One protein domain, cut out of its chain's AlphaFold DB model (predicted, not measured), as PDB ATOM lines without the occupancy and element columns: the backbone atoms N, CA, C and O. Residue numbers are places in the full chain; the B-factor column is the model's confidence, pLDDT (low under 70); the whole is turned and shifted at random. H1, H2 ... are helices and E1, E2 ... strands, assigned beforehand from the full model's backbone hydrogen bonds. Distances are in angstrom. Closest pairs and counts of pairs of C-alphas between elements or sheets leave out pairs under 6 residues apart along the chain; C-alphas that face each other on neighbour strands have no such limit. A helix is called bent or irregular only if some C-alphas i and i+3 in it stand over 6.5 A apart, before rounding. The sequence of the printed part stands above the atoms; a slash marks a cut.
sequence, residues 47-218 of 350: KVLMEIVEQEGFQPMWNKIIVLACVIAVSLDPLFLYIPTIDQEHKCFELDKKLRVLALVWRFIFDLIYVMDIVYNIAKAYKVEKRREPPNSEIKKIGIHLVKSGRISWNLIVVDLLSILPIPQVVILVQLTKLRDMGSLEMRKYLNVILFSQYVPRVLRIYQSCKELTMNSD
ATOM      1  N   LYS A  47     -18.715   9.077 -36.177       76.31
ATOM      2  CA  LYS A  47     -17.295   9.353 -36.446       76.31
ATOM      3  C   LYS A  47     -16.949  10.772 -36.010       76.31
ATOM      4  O   LYS A  47     -16.075  10.930 -35.168       76.31
ATOM      5  N   VAL A  48     -17.733  11.749 -36.471       78.31
ATOM      6  CA  VAL A  48     -17.590  13.166 -36.100       78.31
ATOM      7  C   VAL A  48     -17.656  13.342 -34.581       78.31
ATOM      8  O   VAL A  48     -16.827  14.013 -33.979       78.31
ATOM      9  N   LEU A  49     -18.610  12.679 -33.923       76.00
ATOM     10  CA  LEU A  49     -18.774  12.798 -32.476       76.00
ATOM     11  C   LEU A  49     -17.605  12.181 -31.686       76.00
ATOM     12  O   LEU A  49     -17.232  12.702 -30.639       76.00
ATOM     13  N   MET A  50     -17.005  11.095 -32.181       75.94
ATOM     14  CA  MET A  50     -15.831  10.477 -31.551       75.94
ATOM     15  C   MET A  50     -14.563  11.317 -31.705       75.94
ATOM     16  O   MET A  50     -13.739  11.319 -30.790       75.94
ATOM     17  N   GLU A  51     -14.440  12.027 -32.825       79.25
ATOM     18  CA  GLU A  51     -13.355  12.966 -33.107       79.25
ATOM     19  C   GLU A  51     -13.447  14.203 -32.200       79.25
ATOM     20  O   GLU A  51     -12.469  14.578 -31.559       79.25
ATOM     21  N   ILE A  52     -14.652  14.753 -32.006       76.06
ATOM     22  CA  ILE A  52     -14.900  15.848 -31.047       76.06
ATOM     23  C   ILE A  52     -14.553  15.425 -29.610       76.06
ATOM     24  O   ILE A  52     -13.970  16.192 -28.846       76.06
ATOM     25  N   VAL A  53     -14.888  14.191 -29.218       78.75
ATOM     26  CA  VAL A  53     -14.561  13.647 -27.886       78.75
ATOM     27  C   VAL A  53     -13.049  13.439 -27.697       78.75
ATOM     28  O   VAL A  53     -12.579  13.389 -26.563       78.75
ATOM     29  N   GLU A  54     -12.283  13.302 -28.779       73.25
ATOM     30  CA  GLU A  54     -10.824  13.128 -28.761       73.25
ATOM     31  C   GLU A  54     -10.060  14.436 -28.550       73.25
ATOM     32  O   GLU A  54      -8.893  14.408 -28.173       73.25
ATOM     33  N   GLN A  55     -10.714  15.577 -28.764       76.31
ATOM     34  CA  GLN A  55     -10.044  16.867 -28.767       76.31
ATOM     35  C   GLN A  55      -9.611  17.291 -27.350       76.31
ATOM     36  O   GLN A  55     -10.431  17.639 -26.489       76.31
ATOM     37  N   GLU A  56      -8.300  17.282 -27.101       62.16
ATOM     38  CA  GLU A  56      -7.726  17.723 -25.829       62.16
ATOM     39  C   GLU A  56      -7.993  19.225 -25.607       62.16
ATOM     40  O   GLU A  56      -7.756  20.061 -26.474       62.16
ATOM     41  N   GLY A  57      -8.553  19.578 -24.443       69.00
ATOM     42  CA  GLY A  57      -8.908  20.960 -24.085       69.00
ATOM     43  C   GLY A  57     -10.362  21.375 -24.360       69.00
ATOM     44  O   GLY A  57     -10.827  22.349 -23.762       69.00
ATOM     45  N   PHE A  58     -11.126  20.612 -25.152       77.19
ATOM     46  CA  PHE A  58     -12.553  20.894 -25.381       77.19
ATOM     47  C   PHE A  58     -13.390  20.705 -24.106       77.19
ATOM     48  O   PHE A  58     -14.209  21.551 -23.758       77.19
ATOM     49  N   GLN A  59     -13.125  19.641 -23.345       72.94
ATOM     50  CA  GLN A  59     -13.878  19.286 -22.137       72.94
ATOM     51  C   GLN A  59     -13.970  20.412 -21.075       72.94
ATOM     52  O   GLN A  59     -15.080  20.741 -20.653       72.94
ATOM     53  N   PRO A  60     -12.868  21.047 -20.619       73.56
ATOM     54  CA  PRO A  60     -12.961  22.123 -19.629       73.56
ATOM     55  C   PRO A  60     -13.633  23.394 -20.170       73.56
ATOM     56  O   PRO A  60     -14.209  24.153 -19.390       73.56
ATOM     57  N   MET A  61     -13.567  23.652 -21.481       76.19
ATOM     58  CA  MET A  61     -14.267  24.773 -22.115       76.19
ATOM     59  C   MET A  61     -15.772  24.502 -22.199       76.19
ATOM     60  O   MET A  61     -16.573  25.337 -21.778       76.19
ATOM     61  N   TRP A  62     -16.143  23.306 -22.657       81.19
ATOM     62  CA  TRP A  62     -17.522  22.846 -22.765       81.19
ATOM     63  C   TRP A  62     -18.235  22.870 -21.413       81.19
ATOM     64  O   TRP A  62     -19.299  23.473 -21.288       81.19
ATOM     65  N   ASN A  63     -17.597  22.358 -20.357       77.38
ATOM     66  CA  ASN A  63     -18.170  22.367 -19.009       77.38
ATOM     67  C   ASN A  63     -18.497  23.792 -18.514       77.38
ATOM     68  O   ASN A  63     -19.524  24.003 -17.869       77.38
ATOM     69  N   LYS A  64     -17.669  24.796 -18.839       76.94
ATOM     70  CA  LYS A  64     -17.944  26.206 -18.491       76.94
ATOM     71  C   LYS A  64     -19.137  26.763 -19.263       76.94
ATOM     72  O   LYS A  64     -19.967  27.454 -18.675       76.94
ATOM     73  N   ILE A  65     -19.222  26.455 -20.558       80.75
ATOM     74  CA  ILE A  65     -20.332  26.869 -21.424       80.75
ATOM     75  C   ILE A  65     -21.642  26.271 -20.911       80.75
ATOM     76  O   ILE A  65     -22.622  26.999 -20.764       80.75
ATOM     77  N   ILE A  66     -21.650  24.982 -20.562       81.50
ATOM     78  CA  ILE A  66     -22.831  24.300 -20.026       81.50
ATOM     79  C   ILE A  66     -23.282  24.919 -18.706       81.50
ATOM     80  O   ILE A  66     -24.473  25.167 -18.533       81.50
ATOM     81  N   VAL A  67     -22.366  25.238 -17.792       77.31
ATOM     82  CA  VAL A  67     -22.735  25.875 -16.519       77.31
ATOM     83  C   VAL A  67     -23.302  27.274 -16.725       77.31
ATOM     84  O   VAL A  67     -24.340  27.593 -16.146       77.31
ATOM     85  N   LEU A  68     -22.693  28.084 -17.592       77.19
ATOM     86  CA  LEU A  68     -23.228  29.402 -17.927       77.19
ATOM     87  C   LEU A  68     -24.616  29.294 -18.578       77.19
ATOM     88  O   LEU A  68     -25.543  29.993 -18.172       77.19
ATOM     89  N   ALA A  69     -24.781  28.375 -19.532       83.56
ATOM     90  CA  ALA A  69     -26.059  28.108 -20.179       83.56
ATOM     91  C   ALA A  69     -27.122  27.640 -19.171       83.56
ATOM     92  O   ALA A  69     -28.256  28.101 -19.237       83.56
ATOM     93  N   CYS A  70     -26.765  26.794 -18.199       78.19
ATOM     94  CA  CYS A  70     -27.682  26.342 -17.149       78.19
ATOM     95  C   CYS A  70     -28.113  27.484 -16.219       78.19
ATOM     96  O   CYS A  70     -29.294  27.580 -15.890       78.19
ATOM     97  N   VAL A  71     -27.190  28.368 -15.823       76.62
ATOM     98  CA  VAL A  71     -27.513  29.550 -15.003       76.62
ATOM     99  C   VAL A  71     -28.476  30.472 -15.746       76.62
ATOM    100  O   VAL A  71     -29.475  30.901 -15.170       76.62
ATOM    101  N   ILE A  72     -28.219  30.744 -17.028       78.12
ATOM    102  CA  ILE A  72     -29.087  31.591 -17.856       78.12
ATOM    103  C   ILE A  72     -30.453  30.924 -18.076       78.12
ATOM    104  O   ILE A  72     -31.477  31.582 -17.908       78.12
ATOM    105  N   ALA A  73     -30.489  29.627 -18.391       79.56
ATOM    106  CA  ALA A  73     -31.727  28.881 -18.607       79.56
ATOM    107  C   ALA A  73     -32.632  28.928 -17.374       79.56
ATOM    108  O   ALA A  73     -33.795  29.317 -17.469       79.56
ATOM    109  N   VAL A  74     -32.072  28.625 -16.201       74.44
ATOM    110  CA  VAL A  74     -32.807  28.696 -14.936       74.44
ATOM    111  C   VAL A  74     -33.204  30.132 -14.602       74.44
ATOM    112  O   VAL A  74     -34.285  30.339 -14.064       74.44
ATOM    113  N   SER A  75     -32.409  31.132 -14.998       72.19
ATOM    114  CA  SER A  75     -32.754  32.548 -14.807       72.19
ATOM    115  C   SER A  75     -33.922  33.030 -15.666       72.19
ATOM    116  O   SER A  75     -34.665  33.919 -15.255       72.19
ATOM    117  N   LEU A  76     -34.098  32.449 -16.852       73.38
ATOM    118  CA  LEU A  76     -35.201  32.758 -17.761       73.38
ATOM    119  C   LEU A  76     -36.482  31.991 -17.411       73.38
ATOM    120  O   LEU A  76     -37.558  32.351 -17.882       73.38
ATOM    121  N   ASP A  77     -36.408  30.979 -16.547       68.75
ATOM    122  CA  ASP A  77     -37.574  30.185 -16.168       68.75
ATOM    123  C   ASP A  77     -38.648  30.961 -15.379       68.75
ATOM    124  O   ASP A  77     -39.839  30.808 -15.650       68.75
ATOM    125  N   PRO A  78     -38.311  31.861 -14.442       64.38
ATOM    126  CA  PRO A  78     -39.307  32.705 -13.794       64.38
ATOM    127  C   PRO A  78     -39.909  33.728 -14.745       64.38
ATOM    128  O   PRO A  78     -40.981  34.238 -14.450       64.38
ATOM    129  N   LEU A  79     -39.295  33.997 -15.904       63.28
ATOM    130  CA  LEU A  79     -39.932  34.804 -16.942       63.28
ATOM    131  C   LEU A  79     -41.249  34.155 -17.403       63.28
ATOM    132  O   LEU A  79     -42.197  34.869 -17.721       63.28
ATOM    133  N   PHE A  80     -41.367  32.819 -17.318       58.56
ATOM    134  CA  PHE A  80     -42.634  32.117 -17.540       58.56
ATOM    135  C   PHE A  80     -43.720  32.467 -16.501       58.56
ATOM    136  O   PHE A  80     -44.900  32.303 -16.799       58.56
ATOM    137  N   LEU A  81     -43.366  32.991 -15.318       55.12
ATOM    138  CA  LEU A  81     -44.319  33.507 -14.320       55.12
ATOM    139  C   LEU A  81     -44.834  34.916 -14.629       55.12
ATOM    140  O   LEU A  81     -45.852  35.309 -14.065       55.12
ATOM    141  N   TYR A  82     -44.153  35.667 -15.499       55.38
ATOM    142  CA  TYR A  82     -44.588  36.996 -15.953       55.38
ATOM    143  C   TYR A  82     -45.507  36.930 -17.176       55.38
ATOM    144  O   TYR A  82     -46.109  37.928 -17.557       55.38
ATOM    145  N   ILE A  83     -45.615  35.751 -17.792       54.62
ATOM    146  CA  ILE A  83     -46.443  35.489 -18.969       54.62
ATOM    147  C   ILE A  83     -47.935  35.793 -18.732       54.62
ATOM    148  O   ILE A  83     -48.585  36.250 -19.673       54.62
ATOM    149  N   PRO A  84     -48.497  35.592 -17.529       52.81
ATOM    150  CA  PRO A  84     -49.834  36.075 -17.253       52.81
ATOM    151  C   PRO A  84     -49.898  37.415 -16.541       52.81
ATOM    152  O   PRO A  84     -49.768  37.519 -15.319       52.81
ATOM    153  N   THR A  85     -50.212  38.439 -17.315       46.84
ATOM    154  CA  THR A  85     -50.647  39.735 -16.807       46.84
ATOM    155  C   THR A  85     -52.137  39.677 -16.463       46.84
ATOM    156  O   THR A  85     -52.963  39.279 -17.283       46.84
ATOM    157  N   ILE A  86     -52.483  40.029 -15.221       52.22
ATOM    158  CA  ILE A  86     -53.878  40.181 -14.792       52.22
ATOM    159  C   ILE A  86     -54.353  41.554 -15.249       52.22
ATOM    160  O   ILE A  86     -53.849  42.568 -14.763       52.22
ATOM    161  N   ASP A  87     -55.330  41.573 -16.147       46.56
ATOM    162  CA  ASP A  87     -56.040  42.796 -16.495       46.56
ATOM    163  C   ASP A  87     -56.873  43.285 -15.291       46.56
ATOM    164  O   ASP A  87     -57.607  42.509 -14.664       46.56
ATOM    165  N   GLN A  88     -56.722  44.566 -14.929       50.38
ATOM    166  CA  GLN A  88     -57.355  45.158 -13.745       50.38
ATOM    167  C   GLN A  88     -58.865  45.365 -13.916       50.38
ATOM    168  O   GLN A  88     -59.576  45.395 -12.910       50.38
ATOM    169  N   GLU A  89     -59.364  45.463 -15.150       44.88
ATOM    170  CA  GLU A  89     -60.771  45.786 -15.412       44.88
ATOM    171  C   GLU A  89     -61.641  44.537 -15.597       44.88
ATOM    172  O   GLU A  89     -62.756  44.481 -15.069       44.88
ATOM    173  N   HIS A  90     -61.117  43.480 -16.231       46.53
ATOM    174  CA  HIS A  90     -61.879  42.250 -16.476       46.53
ATOM    175  C   HIS A  90     -61.431  41.023 -15.674       46.53
ATOM    176  O   HIS A  90     -62.031  39.959 -15.819       46.53
ATOM    177  N   LYS A  91     -60.418  41.135 -14.795       50.38
ATOM    178  CA  LYS A  91     -59.821  39.991 -14.061       50.38
ATOM    179  C   LYS A  91     -59.400  38.832 -14.981       50.38
ATOM    180  O   LYS A  91     -59.201  37.710 -14.507       50.38
ATOM    181  N   CYS A  92     -59.277  39.084 -16.281       53.53
ATOM    182  CA  CYS A  92     -58.934  38.083 -17.271       53.53
ATOM    183  C   CYS A  92     -57.415  37.949 -17.359       53.53
ATOM    184  O   CYS A  92     -56.656  38.910 -17.247       53.53
ATOM    185  N   PHE A  93     -56.987  36.705 -17.518       53.72
ATOM    186  CA  PHE A  93     -55.596  36.304 -17.623       53.72
ATOM    187  C   PHE A  93     -55.215  36.357 -19.101       53.72
ATOM    188  O   PHE A  93     -55.431  35.387 -19.830       53.72
ATOM    189  N   GLU A  94     -54.722  37.504 -19.565       50.28
ATOM    190  CA  GLU A  94     -54.279  37.631 -20.949       50.28
ATOM    191  C   GLU A  94     -52.780  37.359 -21.038       50.28
ATOM    192  O   GLU A  94     -51.959  37.939 -20.325       50.28
ATOM    193  N   LEU A  95     -52.444  36.391 -21.887       59.00
ATOM    194  CA  LEU A  95     -51.084  35.940 -22.109       59.00
ATOM    195  C   LEU A  95     -50.448  36.773 -23.222       59.00
ATOM    196  O   LEU A  95     -50.903  36.690 -24.367       59.00
ATOM    197  N   ASP A  96     -49.370  37.506 -22.934       63.25
ATOM    198  CA  ASP A  96     -48.659  38.224 -23.995       63.25
ATOM    199  C   ASP A  96     -48.014  37.212 -24.960       63.25
ATOM    200  O   ASP A  96     -47.111  36.433 -24.623       63.25
ATOM    201  N   LYS A  97     -48.510  37.219 -26.201       71.19
ATOM    202  CA  LYS A  97     -48.086  36.307 -27.266       71.19
ATOM    203  C   LYS A  97     -46.588  36.433 -27.566       71.19
ATOM    204  O   LYS A  97     -45.963  35.420 -27.878       71.19
ATOM    205  N   LYS A  98     -45.997  37.628 -27.449       75.19
ATOM    206  CA  LYS A  98     -44.573  37.865 -27.741       75.19
ATOM    207  C   LYS A  98     -43.682  37.234 -26.677       75.19
ATOM    208  O   LYS A  98     -42.751  36.504 -27.017       75.19
ATOM    209  N   LEU A  99     -44.008  37.450 -25.403       68.62
ATOM    210  CA  LEU A  99     -43.293  36.860 -24.264       68.62
ATOM    211  C   LEU A  99     -43.384  35.330 -24.281       68.62
ATOM    212  O   LEU A  99     -42.381  34.649 -24.072       68.62
ATOM    213  N   ARG A 100     -44.558  34.782 -24.621       71.88
ATOM    214  CA  ARG A 100     -44.754  33.335 -24.775       71.88
ATOM    215  C   ARG A 100     -43.843  32.735 -25.848       71.88
ATOM    216  O   ARG A 100     -43.204  31.717 -25.594       71.88
ATOM    217  N   VAL A 101     -43.797  33.334 -27.040       74.94
ATOM    218  CA  VAL A 101     -42.956  32.835 -28.143       74.94
ATOM    219  C   VAL A 101     -41.479  32.935 -27.775       74.94
ATOM    220  O   VAL A 101     -40.755  31.954 -27.921       74.94
ATOM    221  N   LEU A 102     -41.044  34.077 -27.236       80.38
ATOM    222  CA  LEU A 102     -39.653  34.287 -26.836       80.38
ATOM    223  C   LEU A 102     -39.191  33.241 -25.815       80.38
ATOM    224  O   LEU A 102     -38.124  32.648 -25.963       80.38
ATOM    225  N   ALA A 103     -40.013  32.973 -24.804       76.44
ATOM    226  CA  ALA A 103     -39.673  32.021 -23.761       76.44
ATOM    227  C   ALA A 103     -39.665  30.565 -24.282       76.44
ATOM    228  O   ALA A 103     -38.803  29.775 -23.894       76.44
ATOM    229  N   LEU A 104     -40.558  30.211 -25.218       76.62
ATOM    230  CA  LEU A 104     -40.534  28.908 -25.903       76.62
ATOM    231  C   LEU A 104     -39.262  28.708 -26.737       76.62
ATOM    232  O   LEU A 104     -38.662  27.636 -26.684       76.62
ATOM    233  N   VAL A 105     -38.838  29.739 -27.473       83.56
ATOM    234  CA  VAL A 105     -37.616  29.699 -28.288       83.56
ATOM    235  C   VAL A 105     -36.385  29.509 -27.407       83.56
ATOM    236  O   VAL A 105     -35.598  28.595 -27.647       83.56
ATOM    237  N   TRP A 106     -36.242  30.309 -26.346       82.50
ATOM    238  CA  TRP A 106     -35.126  30.164 -25.409       82.50
ATOM    239  C   TRP A 106     -35.090  28.785 -24.763       82.50
ATOM    240  O   TRP A 106     -34.025  28.172 -24.684       82.50
ATOM    241  N   ARG A 107     -36.250  28.260 -24.356       80.06
ATOM    242  CA  ARG A 107     -36.334  26.919 -23.778       80.06
ATOM    243  C   ARG A 107     -35.796  25.857 -24.728       80.06
ATOM    244  O   ARG A 107     -34.973  25.047 -24.316       80.06
ATOM    245  N   PHE A 108     -36.234  25.893 -25.983       82.62
ATOM    246  CA  PHE A 108     -35.797  24.943 -27.000       82.62
ATOM    247  C   PHE A 108     -34.277  24.987 -27.211       82.62
ATOM    248  O   PHE A 108     -33.635  23.942 -27.274       82.62
ATOM    249  N   ILE A 109     -33.691  26.188 -27.249       86.56
ATOM    250  CA  ILE A 109     -32.241  26.372 -27.404       86.56
ATOM    251  C   ILE A 109     -31.476  25.731 -26.234       86.56
ATOM    252  O   ILE A 109     -30.548  24.957 -26.463       86.56
ATOM    253  N   PHE A 110     -31.863  26.007 -24.984       84.75
ATOM    254  CA  PHE A 110     -31.167  25.444 -23.817       84.75
ATOM    255  C   PHE A 110     -31.376  23.935 -23.655       84.75
ATOM    256  O   PHE A 110     -30.467  23.241 -23.194       84.75
ATOM    257  N   ASP A 111     -32.537  23.417 -24.059       83.38
ATOM    258  CA  ASP A 111     -32.794  21.977 -24.076       83.38
ATOM    259  C   ASP A 111     -31.935  21.266 -25.125       83.38
ATOM    260  O   ASP A 111     -31.366  20.217 -24.829       83.38
ATOM    261  N   LEU A 112     -31.739  21.864 -26.306       84.81
ATOM    262  CA  LEU A 112     -30.836  21.319 -27.321       84.81
ATOM    263  C   LEU A 112     -29.381  21.285 -26.834       84.81
ATOM    264  O   LEU A 112     -28.728  20.250 -26.939       84.81
ATOM    265  N   ILE A 113     -28.890  22.390 -26.259       85.50
ATOM    266  CA  ILE A 113     -27.534  22.473 -25.683       85.50
ATOM    267  C   ILE A 113     -27.319  21.359 -24.652       85.50
ATOM    268  O   ILE A 113     -26.251  20.759 -24.582       85.50
ATOM    269  N   TYR A 114     -28.349  21.046 -23.873       79.50
ATOM    270  CA  TYR A 114     -28.257  19.999 -22.875       79.50
ATOM    271  C   TYR A 114     -28.306  18.582 -23.427       79.50
ATOM    272  O   TYR A 114     -27.548  17.728 -22.977       79.50
ATOM    273  N   VAL A 115     -29.177  18.315 -24.401       83.19
ATOM    274  CA  VAL A 115     -29.189  17.013 -25.077       83.19
ATOM    275  C   VAL A 115     -27.806  16.732 -25.661       83.19
ATOM    276  O   VAL A 115     -27.303  15.619 -25.524       83.19
ATOM    277  N   MET A 116     -27.144  17.752 -26.215       83.25
ATOM    278  CA  MET A 116     -25.764  17.632 -26.687       83.25
ATOM    279  C   MET A 116     -24.774  17.303 -25.561       83.25
ATOM    280  O   MET A 116     -23.903  16.460 -25.764       83.25
ATOM    281  N   ASP A 117     -24.920  17.893 -24.374       81.75
ATOM    282  CA  ASP A 117     -24.094  17.567 -23.202       81.75
ATOM    283  C   ASP A 117     -24.278  16.115 -22.730       81.75
ATOM    284  O   ASP A 117     -23.304  15.398 -22.503       81.75
ATOM    285  N   ILE A 118     -25.523  15.631 -22.668       80.56
ATOM    286  CA  ILE A 118     -25.821  14.230 -22.339       80.56
ATOM    287  C   ILE A 118     -25.180  13.298 -23.370       80.56
ATOM    288  O   ILE A 118     -24.508  12.333 -23.002       80.56
ATOM    289  N   VAL A 119     -25.358  13.586 -24.662       83.00
ATOM    290  CA  VAL A 119     -24.781  12.778 -25.746       83.00
ATOM    291  C   VAL A 119     -23.254  12.771 -25.659       83.00
ATOM    292  O   VAL A 119     -22.649  11.705 -25.787       83.00
ATOM    293  N   TYR A 120     -22.628  13.917 -25.382       82.19
ATOM    294  CA  TYR A 120     -21.184  14.024 -25.180       82.19
ATOM    295  C   TYR A 120     -20.708  13.171 -23.995       82.19
ATOM    296  O   TYR A 120     -19.778  12.374 -24.141       82.19
ATOM    297  N   ASN A 121     -21.380  13.260 -22.845       78.88
ATOM    298  CA  ASN A 121     -21.039  12.492 -21.646       78.88
ATOM    299  C   ASN A 121     -21.207  10.979 -21.856       78.88
ATOM    300  O   ASN A 121     -20.333  10.199 -21.465       78.88
ATOM    301  N   ILE A 122     -22.278  10.554 -22.537       79.88
ATOM    302  CA  ILE A 122     -22.498   9.150 -22.910       79.88
ATOM    303  C   ILE A 122     -21.413   8.674 -23.876       79.88
ATOM    304  O   ILE A 122     -20.841   7.605 -23.670       79.88
ATOM    305  N   ALA A 123     -21.092   9.453 -24.910       82.19
ATOM    306  CA  ALA A 123     -20.079   9.081 -25.891       82.19
ATOM    307  C   ALA A 123     -18.682   8.986 -25.274       82.19
ATOM    308  O   ALA A 123     -17.941   8.042 -25.557       82.19
ATOM    309  N   LYS A 124     -18.351   9.907 -24.366       80.94
ATOM    310  CA  LYS A 124     -17.125   9.860 -23.573       80.94
ATOM    311  C   LYS A 124     -17.072   8.603 -22.701       80.94
ATOM    312  O   LYS A 124     -16.070   7.886 -22.730       80.94
ATOM    313  N   ALA A 125     -18.138   8.297 -21.959       79.69
ATOM    314  CA  ALA A 125     -18.212   7.093 -21.131       79.69
ATOM    315  C   ALA A 125     -18.102   5.812 -21.975       79.69
ATOM    316  O   ALA A 125     -17.363   4.893 -21.619       79.69
ATOM    317  N   TYR A 126     -18.769   5.786 -23.129       80.06
ATOM    318  CA  TYR A 126     -18.719   4.683 -24.077       80.06
ATOM    319  C   TYR A 126     -17.315   4.481 -24.652       80.06
ATOM    320  O   TYR A 126     -16.837   3.353 -24.691       80.06
ATOM    321  N   LYS A 127     -16.615   5.553 -25.049       80.88
ATOM    322  CA  LYS A 127     -15.240   5.471 -25.570       80.88
ATOM    323  C   LYS A 127     -14.278   4.882 -24.537       80.88
ATOM    324  O   LYS A 127     -13.437   4.054 -24.884       80.88
ATOM    325  N   VAL A 128     -14.412   5.280 -23.269       81.12
ATOM    326  CA  VAL A 128     -13.574   4.755 -22.180       81.12
ATOM    327  C   VAL A 128     -13.813   3.262 -21.957       81.12
ATOM    328  O   VAL A 128     -12.846   2.521 -21.786       81.12
ATOM    329  N   GLU A 129     -15.065   2.807 -21.992       79.69
ATOM    330  CA  GLU A 129     -15.380   1.388 -21.790       79.69
ATOM    331  C   GLU A 129     -15.066   0.536 -23.026       79.69
ATOM    332  O   GLU A 129     -14.533  -0.563 -22.901       79.69
ATOM    333  N   LYS A 130     -15.263   1.074 -24.236       80.12
ATOM    334  CA  LYS A 130     -14.874   0.413 -25.490       80.12
ATOM    335  C   LYS A 130     -13.370   0.130 -25.565       80.12
ATOM    336  O   LYS A 130     -12.975  -0.834 -26.203       80.12
ATOM    337  N   ARG A 131     -12.525   0.938 -24.909       77.19
ATOM    338  CA  ARG A 131     -11.085   0.644 -24.778       77.19
ATOM    339  C   ARG A 131     -10.770  -0.504 -23.814       77.19
ATOM    340  O   ARG A 131      -9.661  -1.023 -23.864       77.19
ATOM    341  N   ARG A 132     -11.694  -0.870 -22.921       76.25
ATOM    342  CA  ARG A 132     -11.519  -1.958 -21.945       76.25
ATOM    343  C   ARG A 132     -12.019  -3.300 -22.461       76.25
ATOM    344  O   ARG A 132     -11.472  -4.328 -22.076       76.25
ATOM    345  N   GLU A 133     -13.051  -3.295 -23.301       75.81
ATOM    346  CA  GLU A 133     -13.601  -4.515 -23.887       75.81
ATOM    347  C   GLU A 133     -12.864  -4.941 -25.172       75.81
ATOM    348  O   GLU A 133     -12.331  -4.103 -25.904       75.81
ATOM    349  N   PRO A 134     -12.827  -6.250 -25.483       74.00
ATOM    350  CA  PRO A 134     -12.235  -6.750 -26.719       74.00
ATOM    351  C   PRO A 134     -12.959  -6.190 -27.960       74.00
ATOM    352  O   PRO A 134     -14.166  -5.936 -27.908       74.00
ATOM    353  N   PRO A 135     -12.265  -6.054 -29.107       70.31
ATOM    354  CA  PRO A 135     -12.781  -5.375 -30.303       70.31
ATOM    355  C   PRO A 135     -14.042  -6.009 -30.913       70.31
ATOM    356  O   PRO A 135     -14.739  -5.343 -31.672       70.31
ATOM    357  N   ASN A 136     -14.354  -7.261 -30.559       74.31
ATOM    358  CA  ASN A 136     -15.512  -8.011 -31.058       74.31
ATOM    359  C   ASN A 136     -16.682  -8.075 -30.053       74.31
ATOM    360  O   ASN A 136     -17.516  -8.980 -30.104       74.31
ATOM    361  N   SER A 137     -16.706  -7.164 -29.079       75.88
ATOM    362  CA  SER A 137     -17.781  -7.057 -28.093       75.88
ATOM    363  C   SER A 137     -19.059  -6.471 -28.706       75.88
ATOM    364  O   SER A 137     -19.049  -5.482 -29.438       75.88
ATOM    365  N   GLU A 138     -20.194  -7.089 -28.380       79.75
ATOM    366  CA  GLU A 138     -21.523  -6.590 -28.738       79.75
ATOM    367  C   GLU A 138     -21.788  -5.239 -28.052       79.75
ATOM    368  O   GLU A 138     -21.647  -5.126 -26.832       79.75
ATOM    369  N   ILE A 139     -22.291  -4.239 -28.790       76.56
ATOM    370  CA  ILE A 139     -22.632  -2.901 -28.252       76.56
ATOM    371  C   ILE A 139     -23.554  -3.004 -27.024       76.56
ATOM    372  O   ILE A 139     -23.427  -2.242 -26.064       76.56
ATOM    373  N   LYS A 140     -24.461  -3.990 -27.021       77.75
ATOM    374  CA  LYS A 140     -25.377  -4.253 -25.905       77.75
ATOM    375  C   LYS A 140     -24.642  -4.647 -24.617       77.75
ATOM    376  O   LYS A 140     -25.072  -4.242 -23.540       77.75
ATOM    377  N   LYS A 141     -23.541  -5.402 -24.710       79.25
ATOM    378  CA  LYS A 141     -22.726  -5.803 -23.547       79.25
ATOM    379  C   LYS A 141     -21.995  -4.602 -22.953       79.25
ATOM    380  O   LYS A 141     -22.112  -4.380 -21.749       79.25
ATOM    381  N   ILE A 142     -21.405  -3.767 -23.810       77.88
ATOM    382  CA  ILE A 142     -20.747  -2.514 -23.412       77.88
ATOM    383  C   ILE A 142     -21.747  -1.588 -22.701       77.88
ATOM    384  O   ILE A 142     -21.450  -1.039 -21.641       77.88
ATOM    385  N   GLY A 143     -22.969  -1.452 -23.233       76.06
ATOM    386  CA  GLY A 143     -24.026  -0.644 -22.615       76.06
ATOM    387  C   GLY A 143     -24.429  -1.128 -21.216       76.06
ATOM    388  O   GLY A 143     -24.576  -0.320 -20.300       76.06
ATOM    389  N   ILE A 144     -24.553  -2.447 -21.020       76.06
ATOM    390  CA  ILE A 144     -24.854  -3.043 -19.708       76.06
ATOM    391  C   ILE A 144     -23.688  -2.819 -18.730       76.06
ATOM    392  O   ILE A 144     -23.919  -2.467 -17.570       76.06
ATOM    393  N   HIS A 145     -22.443  -2.966 -19.192       75.00
ATOM    394  CA  HIS A 145     -21.252  -2.687 -18.389       75.00
ATOM    395  C   HIS A 145     -21.136  -1.208 -17.995       75.00
ATOM    396  O   HIS A 145     -20.784  -0.927 -16.848       75.00
ATOM    397  N   LEU A 146     -21.518  -0.263 -18.864       75.06
ATOM    398  CA  LEU A 146     -21.527   1.175 -18.550       75.06
ATOM    399  C   LEU A 146     -22.404   1.512 -17.337       75.06
ATOM    400  O   LEU A 146     -21.985   2.270 -16.456       75.06
ATOM    401  N   VAL A 147     -23.613   0.945 -17.294       74.00
ATOM    402  CA  VAL A 147     -24.567   1.157 -16.195       74.00
ATOM    403  C   VAL A 147     -24.095   0.428 -14.934       74.00
ATOM    404  O   VAL A 147     -24.115   0.991 -13.841       74.00
ATOM    405  N   LYS A 148     -23.597  -0.808 -15.075       77.00
ATOM    406  CA  LYS A 148     -23.137  -1.632 -13.946       77.00
ATOM    407  C   LYS A 148     -21.848  -1.112 -13.300       77.00
ATOM    408  O   LYS A 148     -21.678  -1.250 -12.094       77.00
ATOM    409  N   SER A 149     -20.961  -0.483 -14.072       67.00
ATOM    410  CA  SER A 149     -19.718   0.131 -13.583       67.00
ATOM    411  C   SER A 149     -19.953   1.434 -12.802       67.00
ATOM    412  O   SER A 149     -18.985   2.036 -12.338       67.00
ATOM    413  N   GLY A 150     -21.197   1.921 -12.700       66.69
ATOM    414  CA  GLY A 150     -21.520   3.180 -12.026       66.69
ATOM    415  C   GLY A 150     -21.044   4.437 -12.765       66.69
ATOM    416  O   GLY A 150     -21.189   5.536 -12.236       66.69
ATOM    417  N   ARG A 151     -20.508   4.304 -13.990       68.12
ATOM    418  CA  ARG A 151     -20.104   5.448 -14.829       68.12
ATOM    419  C   ARG A 151     -21.307   6.235 -15.343       68.12
ATOM    420  O   ARG A 151     -21.203   7.439 -15.535       68.12
ATOM    421  N   ILE A 152     -22.432   5.553 -15.553       67.62
ATOM    422  CA  ILE A 152     -23.725   6.159 -15.860       67.62
ATOM    423  C   ILE A 152     -24.722   5.692 -14.802       67.62
ATOM    424  O   ILE A 152     -25.093   4.523 -14.751       67.62
ATOM    425  N   SER A 153     -25.154   6.616 -13.945       69.69
ATOM    426  CA  SER A 153     -26.188   6.347 -12.944       69.69
ATOM    427  C   SER A 153     -27.575   6.563 -13.545       69.69
ATOM    428  O   SER A 153     -27.861   7.646 -14.049       69.69
ATOM    429  N   TRP A 154     -28.469   5.575 -13.432       66.00
ATOM    430  CA  TRP A 154     -29.862   5.703 -13.896       66.00
ATOM    431  C   TRP A 154     -30.546   6.902 -13.213       66.00
ATOM    432  O   TRP A 154     -31.131   7.747 -13.871       66.00
ATOM    433  N   ASN A 155     -30.355   7.102 -11.910       66.56
ATOM    434  CA  ASN A 155     -30.922   8.269 -11.221       66.56
ATOM    435  C   ASN A 155     -30.511   9.617 -11.847       66.56
ATOM    436  O   ASN A 155     -31.296  10.558 -11.814       66.56
ATOM    437  N   LEU A 156     -29.317   9.699 -12.448       67.38
ATOM    438  CA  LEU A 156     -28.852  10.890 -13.159       67.38
ATOM    439  C   LEU A 156     -29.645  11.084 -14.458       67.38
ATOM    440  O   LEU A 156     -30.252  12.127 -14.647       67.38
ATOM    441  N   ILE A 157     -29.775  10.026 -15.264       70.75
ATOM    442  CA  ILE A 157     -30.570  10.045 -16.501       70.75
ATOM    443  C   ILE A 157     -32.044  10.384 -16.221       70.75
ATOM    444  O   ILE A 157     -32.662  11.102 -17.003       70.75
ATOM    445  N   VAL A 158     -32.632   9.890 -15.122       73.56
ATOM    446  CA  VAL A 158     -34.022  10.229 -14.757       73.56
ATOM    447  C   VAL A 158     -34.155  11.717 -14.447       73.56
ATOM    448  O   VAL A 158     -35.097  12.351 -14.921       73.56
ATOM    449  N   VAL A 159     -33.231  12.282 -13.663       70.62
ATOM    450  CA  VAL A 159     -33.217  13.721 -13.349       70.62
ATOM    451  C   VAL A 159     -33.022  14.538 -14.623       70.62
ATOM    452  O   VAL A 159     -33.738  15.519 -14.829       70.62
ATOM    453  N   ASP A 160     -32.130  14.092 -15.504       72.12
ATOM    454  CA  ASP A 160     -31.854  14.730 -16.783       72.12
ATOM    455  C   ASP A 160     -33.106  14.747 -17.673       72.12
ATOM    456  O   ASP A 160     -33.536  15.809 -18.128       72.12
ATOM    457  N   LEU A 161     -33.767  13.596 -17.831       76.44
ATOM    458  CA  LEU A 161     -35.002  13.442 -18.602       76.44
ATOM    459  C   LEU A 161     -36.153  14.276 -18.019       76.44
ATOM    460  O   LEU A 161     -36.847  14.979 -18.756       76.44
ATOM    461  N   LEU A 162     -36.332  14.245 -16.695       73.88
ATOM    462  CA  LEU A 162     -37.356  15.023 -15.993       73.88
ATOM    463  C   LEU A 162     -37.107  16.535 -16.118       73.88
ATOM    464  O   LEU A 162     -38.061  17.307 -16.185       73.88
ATOM    465  N   SER A 163     -35.840  16.957 -16.185       72.44
ATOM    466  CA  SER A 163     -35.460  18.360 -16.392       72.44
ATOM    467  C   SER A 163     -35.669  18.845 -17.834       72.44
ATOM    468  O   SER A 163     -35.882  20.043 -18.038       72.44
ATOM    469  N   ILE A 164     -35.624  17.941 -18.823       72.31
ATOM    470  CA  ILE A 164     -35.831  18.244 -20.250       72.31
ATOM    471  C   ILE A 164     -37.310  18.375 -20.578       72.31
ATOM    472  O   ILE A 164     -37.670  19.239 -21.377       72.31
ATOM    473  N   LEU A 165     -38.172  17.543 -19.977       69.38
ATOM    474  CA  LEU A 165     -39.584  17.528 -20.346       69.38
ATOM    475  C   LEU A 165     -40.188  18.947 -20.242       69.38
ATOM    476  O   LEU A 165     -40.101  19.585 -19.187       69.38
ATOM    477  N   PRO A 166     -40.867  19.436 -21.298       66.00
ATOM    478  CA  PRO A 166     -41.538  20.731 -21.306       66.00
ATOM    479  C   PRO A 166     -42.856  20.679 -20.514       66.00
ATOM    480  O   PRO A 166     -43.890  21.188 -20.946       66.00
ATOM    481  N   ILE A 167     -42.832  20.055 -19.328       64.31
ATOM    482  CA  ILE A 167     -43.973  19.937 -18.421       64.31
ATOM    483  C   ILE A 167     -44.586  21.310 -18.121       64.31
ATOM    484  O   ILE A 167     -45.806  21.387 -18.186       64.31
ATOM    485  N   PRO A 168     -43.854  22.422 -17.871       61.44
ATOM    486  CA  PRO A 168     -44.529  23.692 -17.606       61.44
ATOM    487  C   PRO A 168     -45.303  24.166 -18.830       61.44
ATOM    488  O   PRO A 168     -46.448  24.574 -18.697       61.44
ATOM    489  N   GLN A 169     -44.727  24.071 -20.031       67.06
ATOM    490  CA  GLN A 169     -45.378  24.579 -21.238       67.06
ATOM    491  C   GLN A 169     -46.567  23.713 -21.665       67.06
ATOM    492  O   GLN A 169     -47.609  24.252 -22.036       67.06
ATOM    493  N   VAL A 170     -46.437  22.387 -21.574       69.25
ATOM    494  CA  VAL A 170     -47.512  21.442 -21.901       69.25
ATOM    495  C   VAL A 170     -48.610  21.487 -20.843       69.25
ATOM    496  O   VAL A 170     -49.782  21.557 -21.195       69.25
ATOM    497  N   VAL A 171     -48.260  21.517 -19.553       64.06
ATOM    498  CA  VAL A 171     -49.247  21.595 -18.468       64.06
ATOM    499  C   VAL A 171     -49.940  22.949 -18.465       64.06
ATOM    500  O   VAL A 171     -51.155  22.968 -18.341       64.06
ATOM    501  N   ILE A 172     -49.241  24.069 -18.678       63.72
ATOM    502  CA  ILE A 172     -49.908  25.367 -18.842       63.72
ATOM    503  C   ILE A 172     -50.837  25.316 -20.056       63.72
ATOM    504  O   ILE A 172     -51.987  25.693 -19.924       63.72
ATOM    505  N   LEU A 173     -50.413  24.803 -21.216       64.56
ATOM    506  CA  LEU A 173     -51.265  24.772 -22.411       64.56
ATOM    507  C   LEU A 173     -52.515  23.893 -22.245       64.56
ATOM    508  O   LEU A 173     -53.618  24.321 -22.582       64.56
ATOM    509  N   VAL A 174     -52.345  22.678 -21.722       64.62
ATOM    510  CA  VAL A 174     -53.434  21.713 -21.521       64.62
ATOM    511  C   VAL A 174     -54.340  22.171 -20.381       64.62
ATOM    512  O   VAL A 174     -55.560  22.192 -20.536       64.62
ATOM    513  N   GLN A 175     -53.763  22.606 -19.259       61.00
ATOM    514  CA  GLN A 175     -54.539  22.992 -18.088       61.00
ATOM    515  C   GLN A 175     -55.133  24.390 -18.207       61.00
ATOM    516  O   GLN A 175     -56.188  24.581 -17.634       61.00
ATOM    517  N   LEU A 176     -54.592  25.341 -18.982       61.34
ATOM    518  CA  LEU A 176     -55.195  26.681 -19.146       61.34
ATOM    519  C   LEU A 176     -56.660  26.605 -19.594       61.34
ATOM    520  O   LEU A 176     -57.490  27.387 -19.140       61.34
ATOM    521  N   THR A 177     -56.994  25.615 -20.425       57.16
ATOM    522  CA  THR A 177     -58.379  25.369 -20.855       57.16
ATOM    523  C   THR A 177     -59.294  24.930 -19.707       57.16
ATOM    524  O   THR A 177     -60.433  25.385 -19.647       57.16
ATOM    525  N   LYS A 178     -58.789  24.122 -18.762       59.34
ATOM    526  CA  LYS A 178     -59.487  23.710 -17.528       59.34
ATOM    527  C   LYS A 178     -59.444  24.778 -16.429       59.34
ATOM    528  O   LYS A 178     -60.358  24.870 -15.624       59.34
ATOM    529  N   LEU A 179     -58.394  25.597 -16.407       53.31
ATOM    530  CA  LEU A 179     -58.167  26.668 -15.435       53.31
ATOM    531  C   LEU A 179     -59.054  27.891 -15.706       53.31
ATOM    532  O   LEU A 179     -59.267  28.678 -14.793       53.31
ATOM    533  N   ARG A 180     -59.604  28.035 -16.922       54.44
ATOM    534  CA  ARG A 180     -60.603  29.065 -17.255       54.44
ATOM    535  C   ARG A 180     -61.889  28.940 -16.427       54.44
ATOM    536  O   ARG A 180     -62.578  29.936 -16.249       54.44
ATOM    537  N   ASP A 181     -62.172  27.743 -15.920       58.72
ATOM    538  CA  ASP A 181     -63.325  27.447 -15.062       58.72
ATOM    539  C   ASP A 181     -63.000  27.558 -13.557       58.72
ATOM    540  O   ASP A 181     -63.891  27.484 -12.714       58.72
ATOM    541  N   MET A 182     -61.722  27.743 -13.195       57.97
ATOM    542  CA  MET A 182     -61.278  27.889 -11.806       57.97
ATOM    543  C   MET A 182     -61.205  29.363 -11.396       57.97
ATOM    544  O   MET A 182     -60.788  30.230 -12.163       57.97
ATOM    545  N   GLY A 183     -61.539  29.654 -10.137       63.62
ATOM    546  CA  GLY A 183     -61.333  30.985  -9.568       63.62
ATOM    547  C   GLY A 183     -59.861  31.417  -9.653       63.62
ATOM    548  O   GLY A 183     -58.946  30.612  -9.449       63.62
ATOM    549  N   SER A 184     -59.620  32.709  -9.904       60.75
ATOM    550  CA  SER A 184     -58.276  33.272 -10.140       60.75
ATOM    551  C   SER A 184     -57.258  32.968  -9.026       60.75
ATOM    552  O   SER A 184     -56.065  32.826  -9.294       60.75
ATOM    553  N   LEU A 185     -57.718  32.816  -7.779       61.78
ATOM    554  CA  LEU A 185     -56.886  32.499  -6.615       61.78
ATOM    555  C   LEU A 185     -56.397  31.040  -6.603       61.78
ATOM    556  O   LEU A 185     -55.231  30.766  -6.312       61.78
ATOM    557  N   GLU A 186     -57.288  30.097  -6.906       65.88
ATOM    558  CA  GLU A 186     -56.987  28.661  -6.899       65.88
ATOM    559  C   GLU A 186     -56.088  28.291  -8.075       65.88
ATOM    560  O   GLU A 186     -55.123  27.543  -7.913       65.88
ATOM    561  N   MET A 187     -56.332  28.915  -9.230       66.69
ATOM    562  CA  MET A 187     -55.471  28.814 -10.404       66.69
ATOM    563  C   MET A 187     -54.031  29.240 -10.086       66.69
ATOM    564  O   MET A 187     -53.096  28.511 -10.414       66.69
ATOM    565  N   ARG A 188     -53.828  30.368  -9.387       66.06
ATOM    566  CA  ARG A 188     -52.482  30.823  -8.983       66.06
ATOM    567  C   ARG A 188     -51.787  29.833  -8.052       66.06
ATOM    568  O   ARG A 188     -50.611  29.535  -8.253       66.06
ATOM    569  N   LYS A 189     -52.498  29.292  -7.054       68.12
ATOM    570  CA  LYS A 189     -51.944  28.268  -6.150       68.12
ATOM    571  C   LYS A 189     -51.492  27.034  -6.936       68.12
ATOM    572  O   LYS A 189     -50.381  26.556  -6.729       68.12
ATOM    573  N   TYR A 190     -52.315  26.566  -7.870       70.12
ATOM    574  CA  TYR A 190     -52.021  25.389  -8.684       70.12
ATOM    575  C   TYR A 190     -50.826  25.601  -9.630       70.12
ATOM    576  O   TYR A 190     -49.912  24.776  -9.672       70.12
ATOM    577  N   LEU A 191     -50.784  26.740 -10.331       70.44
ATOM    578  CA  LEU A 191     -49.670  27.111 -11.210       70.44
ATOM    579  C   LEU A 191     -48.348  27.221 -10.445       70.44
ATOM    580  O   LEU A 191     -47.328  26.707 -10.906       70.44
ATOM    581  N   ASN A 192     -48.372  27.819  -9.252       70.12
ATOM    582  CA  ASN A 192     -47.186  27.930  -8.408       70.12
ATOM    583  C   ASN A 192     -46.672  26.551  -7.970       70.12
ATOM    584  O   ASN A 192     -45.472  26.311  -8.046       70.12
ATOM    585  N   VAL A 193     -47.549  25.619  -7.574       74.50
ATOM    586  CA  VAL A 193     -47.147  24.248  -7.195       74.50
ATOM    587  C   VAL A 193     -46.478  23.516  -8.360       74.50
ATOM    588  O   VAL A 193     -45.417  22.914  -8.179       74.50
ATOM    589  N   ILE A 194     -47.056  23.598  -9.562       72.62
ATOM    590  CA  ILE A 194     -46.468  22.995 -10.766       72.62
ATOM    591  C   ILE A 194     -45.083  23.585 -11.033       72.62
ATOM    592  O   ILE A 194     -44.131  22.833 -11.255       72.62
ATOM    593  N   LEU A 195     -44.944  24.907 -10.954       71.38
ATOM    594  CA  LEU A 195     -43.661  25.568 -11.159       71.38
ATOM    595  C   LEU A 195     -42.614  25.123 -10.124       71.38
ATOM    596  O   LEU A 195     -41.506  24.743 -10.502       71.38
ATOM    597  N   PHE A 196     -42.964  25.109  -8.833       71.56
ATOM    598  CA  PHE A 196     -42.061  24.652  -7.772       71.56
ATOM    599  C   PHE A 196     -41.611  23.205  -7.991       71.56
ATOM    600  O   PHE A 196     -40.430  22.902  -7.831       71.56
ATOM    601  N   SER A 197     -42.522  22.321  -8.415       70.94
ATOM    602  CA  SER A 197     -42.202  20.908  -8.658       70.94
ATOM    603  C   SER A 197     -41.145  20.709  -9.752       70.94
ATOM    604  O   SER A 197     -40.310  19.815  -9.650       70.94
ATOM    605  N   GLN A 198     -41.130  21.572 -10.769       73.81
ATOM    606  CA  GLN A 198     -40.186  21.497 -11.889       73.81
ATOM    607  C   GLN A 198     -38.894  22.263 -11.633       73.81
ATOM    608  O   GLN A 198     -37.861  21.963 -12.230       73.81
ATOM    609  N   TYR A 199     -38.939  23.229 -10.724       74.06
ATOM    610  CA  TYR A 199     -37.759  23.946 -10.281       74.06
ATOM    611  C   TYR A 199     -36.758  23.012  -9.582       74.06
ATOM    612  O   TYR A 199     -35.550  23.144  -9.768       74.06
ATOM    613  N   VAL A 200     -37.251  22.010  -8.844       76.44
ATOM    614  CA  VAL A 200     -36.414  21.046  -8.107       76.44
ATOM    615  C   VAL A 200     -35.468  20.248  -9.027       76.44
ATOM    616  O   VAL A 200     -34.257  20.318  -8.800       76.44
ATOM    617  N   PRO A 201     -35.935  19.553 -10.088       76.81
ATOM    618  CA  PRO A 201     -35.049  18.897 -11.056       76.81
ATOM    619  C   PRO A 201     -34.018  19.841 -11.685       76.81
ATOM    620  O   PRO A 201     -32.862  19.468 -11.874       76.81
ATOM    621  N   ARG A 202     -34.412  21.087 -11.979       76.06
ATOM    622  CA  ARG A 202     -33.550  22.081 -12.636       76.06
ATOM    623  C   ARG A 202     -32.437  22.595 -11.722       76.06
ATOM    624  O   ARG A 202     -31.295  22.721 -12.157       76.06
ATOM    625  N   VAL A 203     -32.733  22.825 -10.444       74.50
ATOM    626  CA  VAL A 203     -31.718  23.183  -9.439       74.50
ATOM    627  C   VAL A 203     -30.778  22.016  -9.164       74.50
ATOM    628  O   VAL A 203     -29.565  22.214  -9.075       74.50
ATOM    629  N   LEU A 204     -31.316  20.797  -9.063       74.81
ATOM    630  CA  LEU A 204     -30.506  19.598  -8.861       74.81
ATOM    631  C   LEU A 204     -29.490  19.415  -9.996       74.81
ATOM    632  O   LEU A 204     -28.332  19.091  -9.743       74.81
ATOM    633  N   ARG A 205     -29.900  19.713 -11.229       75.50
ATOM    634  CA  ARG A 205     -29.027  19.710 -12.400       75.50
ATOM    635  C   ARG A 205     -27.904  20.751 -12.316       75.50
ATOM    636  O   ARG A 205     -26.755  20.408 -12.567       75.50
ATOM    637  N   ILE A 206     -28.184  21.992 -11.899       71.94
ATOM    638  CA  ILE A 206     -27.124  23.000 -11.670       71.94
ATOM    639  C   ILE A 206     -26.135  22.507 -10.616       71.94
ATOM    640  O   ILE A 206     -24.926  22.620 -10.803       71.94
ATOM    641  N   TYR A 207     -26.637  21.948  -9.515       71.56
ATOM    642  CA  TYR A 207     -25.782  21.404  -8.465       71.56
ATOM    643  C   TYR A 207     -24.847  20.311  -9.008       71.56
ATOM    644  O   TYR A 207     -23.652  20.322  -8.708       71.56
ATOM    645  N   GLN A 208     -25.362  19.418  -9.857       70.06
ATOM    646  CA  GLN A 208     -24.570  18.385 -10.525       70.06
ATOM    647  C   GLN A 208     -23.526  18.982 -11.481       70.06
ATOM    648  O   GLN A 208     -22.347  18.648 -11.366       70.06
ATOM    649  N   SER A 209     -23.908  19.919 -12.353       69.94
ATOM    650  CA  SER A 209     -22.962  20.580 -13.264       69.94
ATOM    651  C   SER A 209     -21.880  21.380 -12.516       69.94
ATOM    652  O   SER A 209     -20.719  21.391 -12.921       69.94
ATOM    653  N   CYS A 210     -22.216  21.998 -11.378       64.94
ATOM    654  CA  CYS A 210     -21.253  22.665 -10.496       64.94
ATOM    655  C   CYS A 210     -20.303  21.672  -9.806       64.94
ATOM    656  O   CYS A 210     -19.119  21.972  -9.626       64.94
ATOM    657  N   LYS A 211     -20.787  20.481  -9.431       65.00
ATOM    658  CA  LYS A 211     -19.958  19.422  -8.836       65.00
ATOM    659  C   LYS A 211     -18.898  18.920  -9.822       65.00
ATOM    660  O   LYS A 211     -17.736  18.810  -9.441       65.00
ATOM    661  N   GLU A 212     -19.272  18.698 -11.082       62.22
ATOM    662  CA  GLU A 212     -18.361  18.238 -12.147       62.22
ATOM    663  C   GLU A 212     -17.231  19.252 -12.426       62.22
ATOM    664  O   GLU A 212     -16.080  18.884 -12.670       62.22
ATOM    665  N   LEU A 213     -17.531  20.553 -12.318       56.84
ATOM    666  CA  LEU A 213     -16.533  21.627 -12.407       56.84
ATOM    667  C   LEU A 213     -15.566  21.663 -11.216       56.84
ATOM    668  O   LEU A 213     -14.413  22.058 -11.377       56.84
ATOM    669  N   THR A 214     -16.023  21.263 -10.027       52.94
ATOM    670  CA  THR A 214     -15.239  21.364  -8.785       52.94
ATOM    671  C   THR A 214     -14.053  20.391  -8.770       52.94
ATOM    672  O   THR A 214     -13.075  20.628  -8.069       52.94
ATOM    673  N   MET A 215     -14.090  19.322  -9.574       51.81
ATOM    674  CA  MET A 215     -13.051  18.285  -9.572       51.81
ATOM    675  C   MET A 215     -11.828  18.583 -10.459       51.81
ATOM    676  O   MET A 215     -10.871  17.819 -10.388       51.81
ATOM    677  N   ASN A 216     -11.822  19.651 -11.278       54.09
ATOM    678  CA  ASN A 216     -10.852  19.765 -12.384       54.09
ATOM    679  C   ASN A 216      -9.940  21.007 -12.458       54.09
ATOM    680  O   ASN A 216      -9.047  20.968 -13.299       54.09
ATOM    681  N   SER A 217     -10.066  22.093 -11.675       47.84
ATOM    682  CA  SER A 217      -9.046  23.168 -11.786       47.84
ATOM    683  C   SER A 217      -9.077  24.300 -10.754       47.84
ATOM    684  O   SER A 217     -10.120  24.853 -10.411       47.84
ATOM    685  N   ASP A 218      -7.858  24.725 -10.462       55.75
ATOM    686  CA  ASP A 218      -7.282  25.869  -9.753       55.75
ATOM    687  C   ASP A 218      -7.760  27.298 -10.150       55.75
ATOM    688  O   ASP A 218      -6.966  28.221 -10.305       55.75
TER     689      ASP A 218
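Overview. This is residues 47 to 218 of the 350 residues of the protein "Ion_trans domain-containing protein" of Morus notabilis (UniProt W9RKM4). This is a loose rod of helices: long H2 packs on both H3 and H7, running opposite ways to each, and the small strand hairpin E1 and E2 joins H2 to H3 at one end. H5 and H6 pack on H7, while H1 and H4 pack on the far part of H3, about perpendicular to it. The printed part has 172 residues, mostly helix, in the order H1, H2, E1, E2, H3, H4, H5, H6, H7; the two-strand sheet is antiparallel. The radius of gyration of the C-alphas is 20.5 A and the spans are 71 by 33 by 28 A.

Along the chain. E1 is residues 84 to 86 and E2 93 to 95. H2, residues 58 to 81, is 35.9 A long and only just irregular, with C-alphas 75 and 78 6.6 A apart; H3, residues 97 to 130, is 48.9 A. H1, residues 47 to 54, begins at C-alpha (-17.295, 9.353, -36.446). H4 is residues 139 to 148, H5 154 to 164 and H6 167 to 179. H7, residues 184 to 214, is 44.7 A and ends at C-alpha (-15.239, 21.364, -8.785).

Arrangement. In the hairpin E1 and E2, N 94 and O 85 are 3.4 A apart, within hydrogen-bond range. H2 touches H3 at a shallow tilt of 30 degrees, closest C-alphas Ala 73 and Phe 110, 6.3 A. H2 touches H7 at 12 degrees, a shallow tilt, with Val 67 and Ser 209 closest, C-alphas 6.2 A apart; H3 and H7 are apart. Every O i to N i+4 pair is within range in H1, H3, H4 and H5, against 15 of 20 in H2, 7 of 9 in H6 and 25 of 27 in H7.

Size, cuts and confidence. The C-alphas farthest apart, of Glu 89 and Pro 134, are 72.4 A apart. The printed part has no cut, and no link is long. Mean pLDDT of the printed part is 70.5; residues 77 to 96 and 165 to 189 are among the 66 under 70.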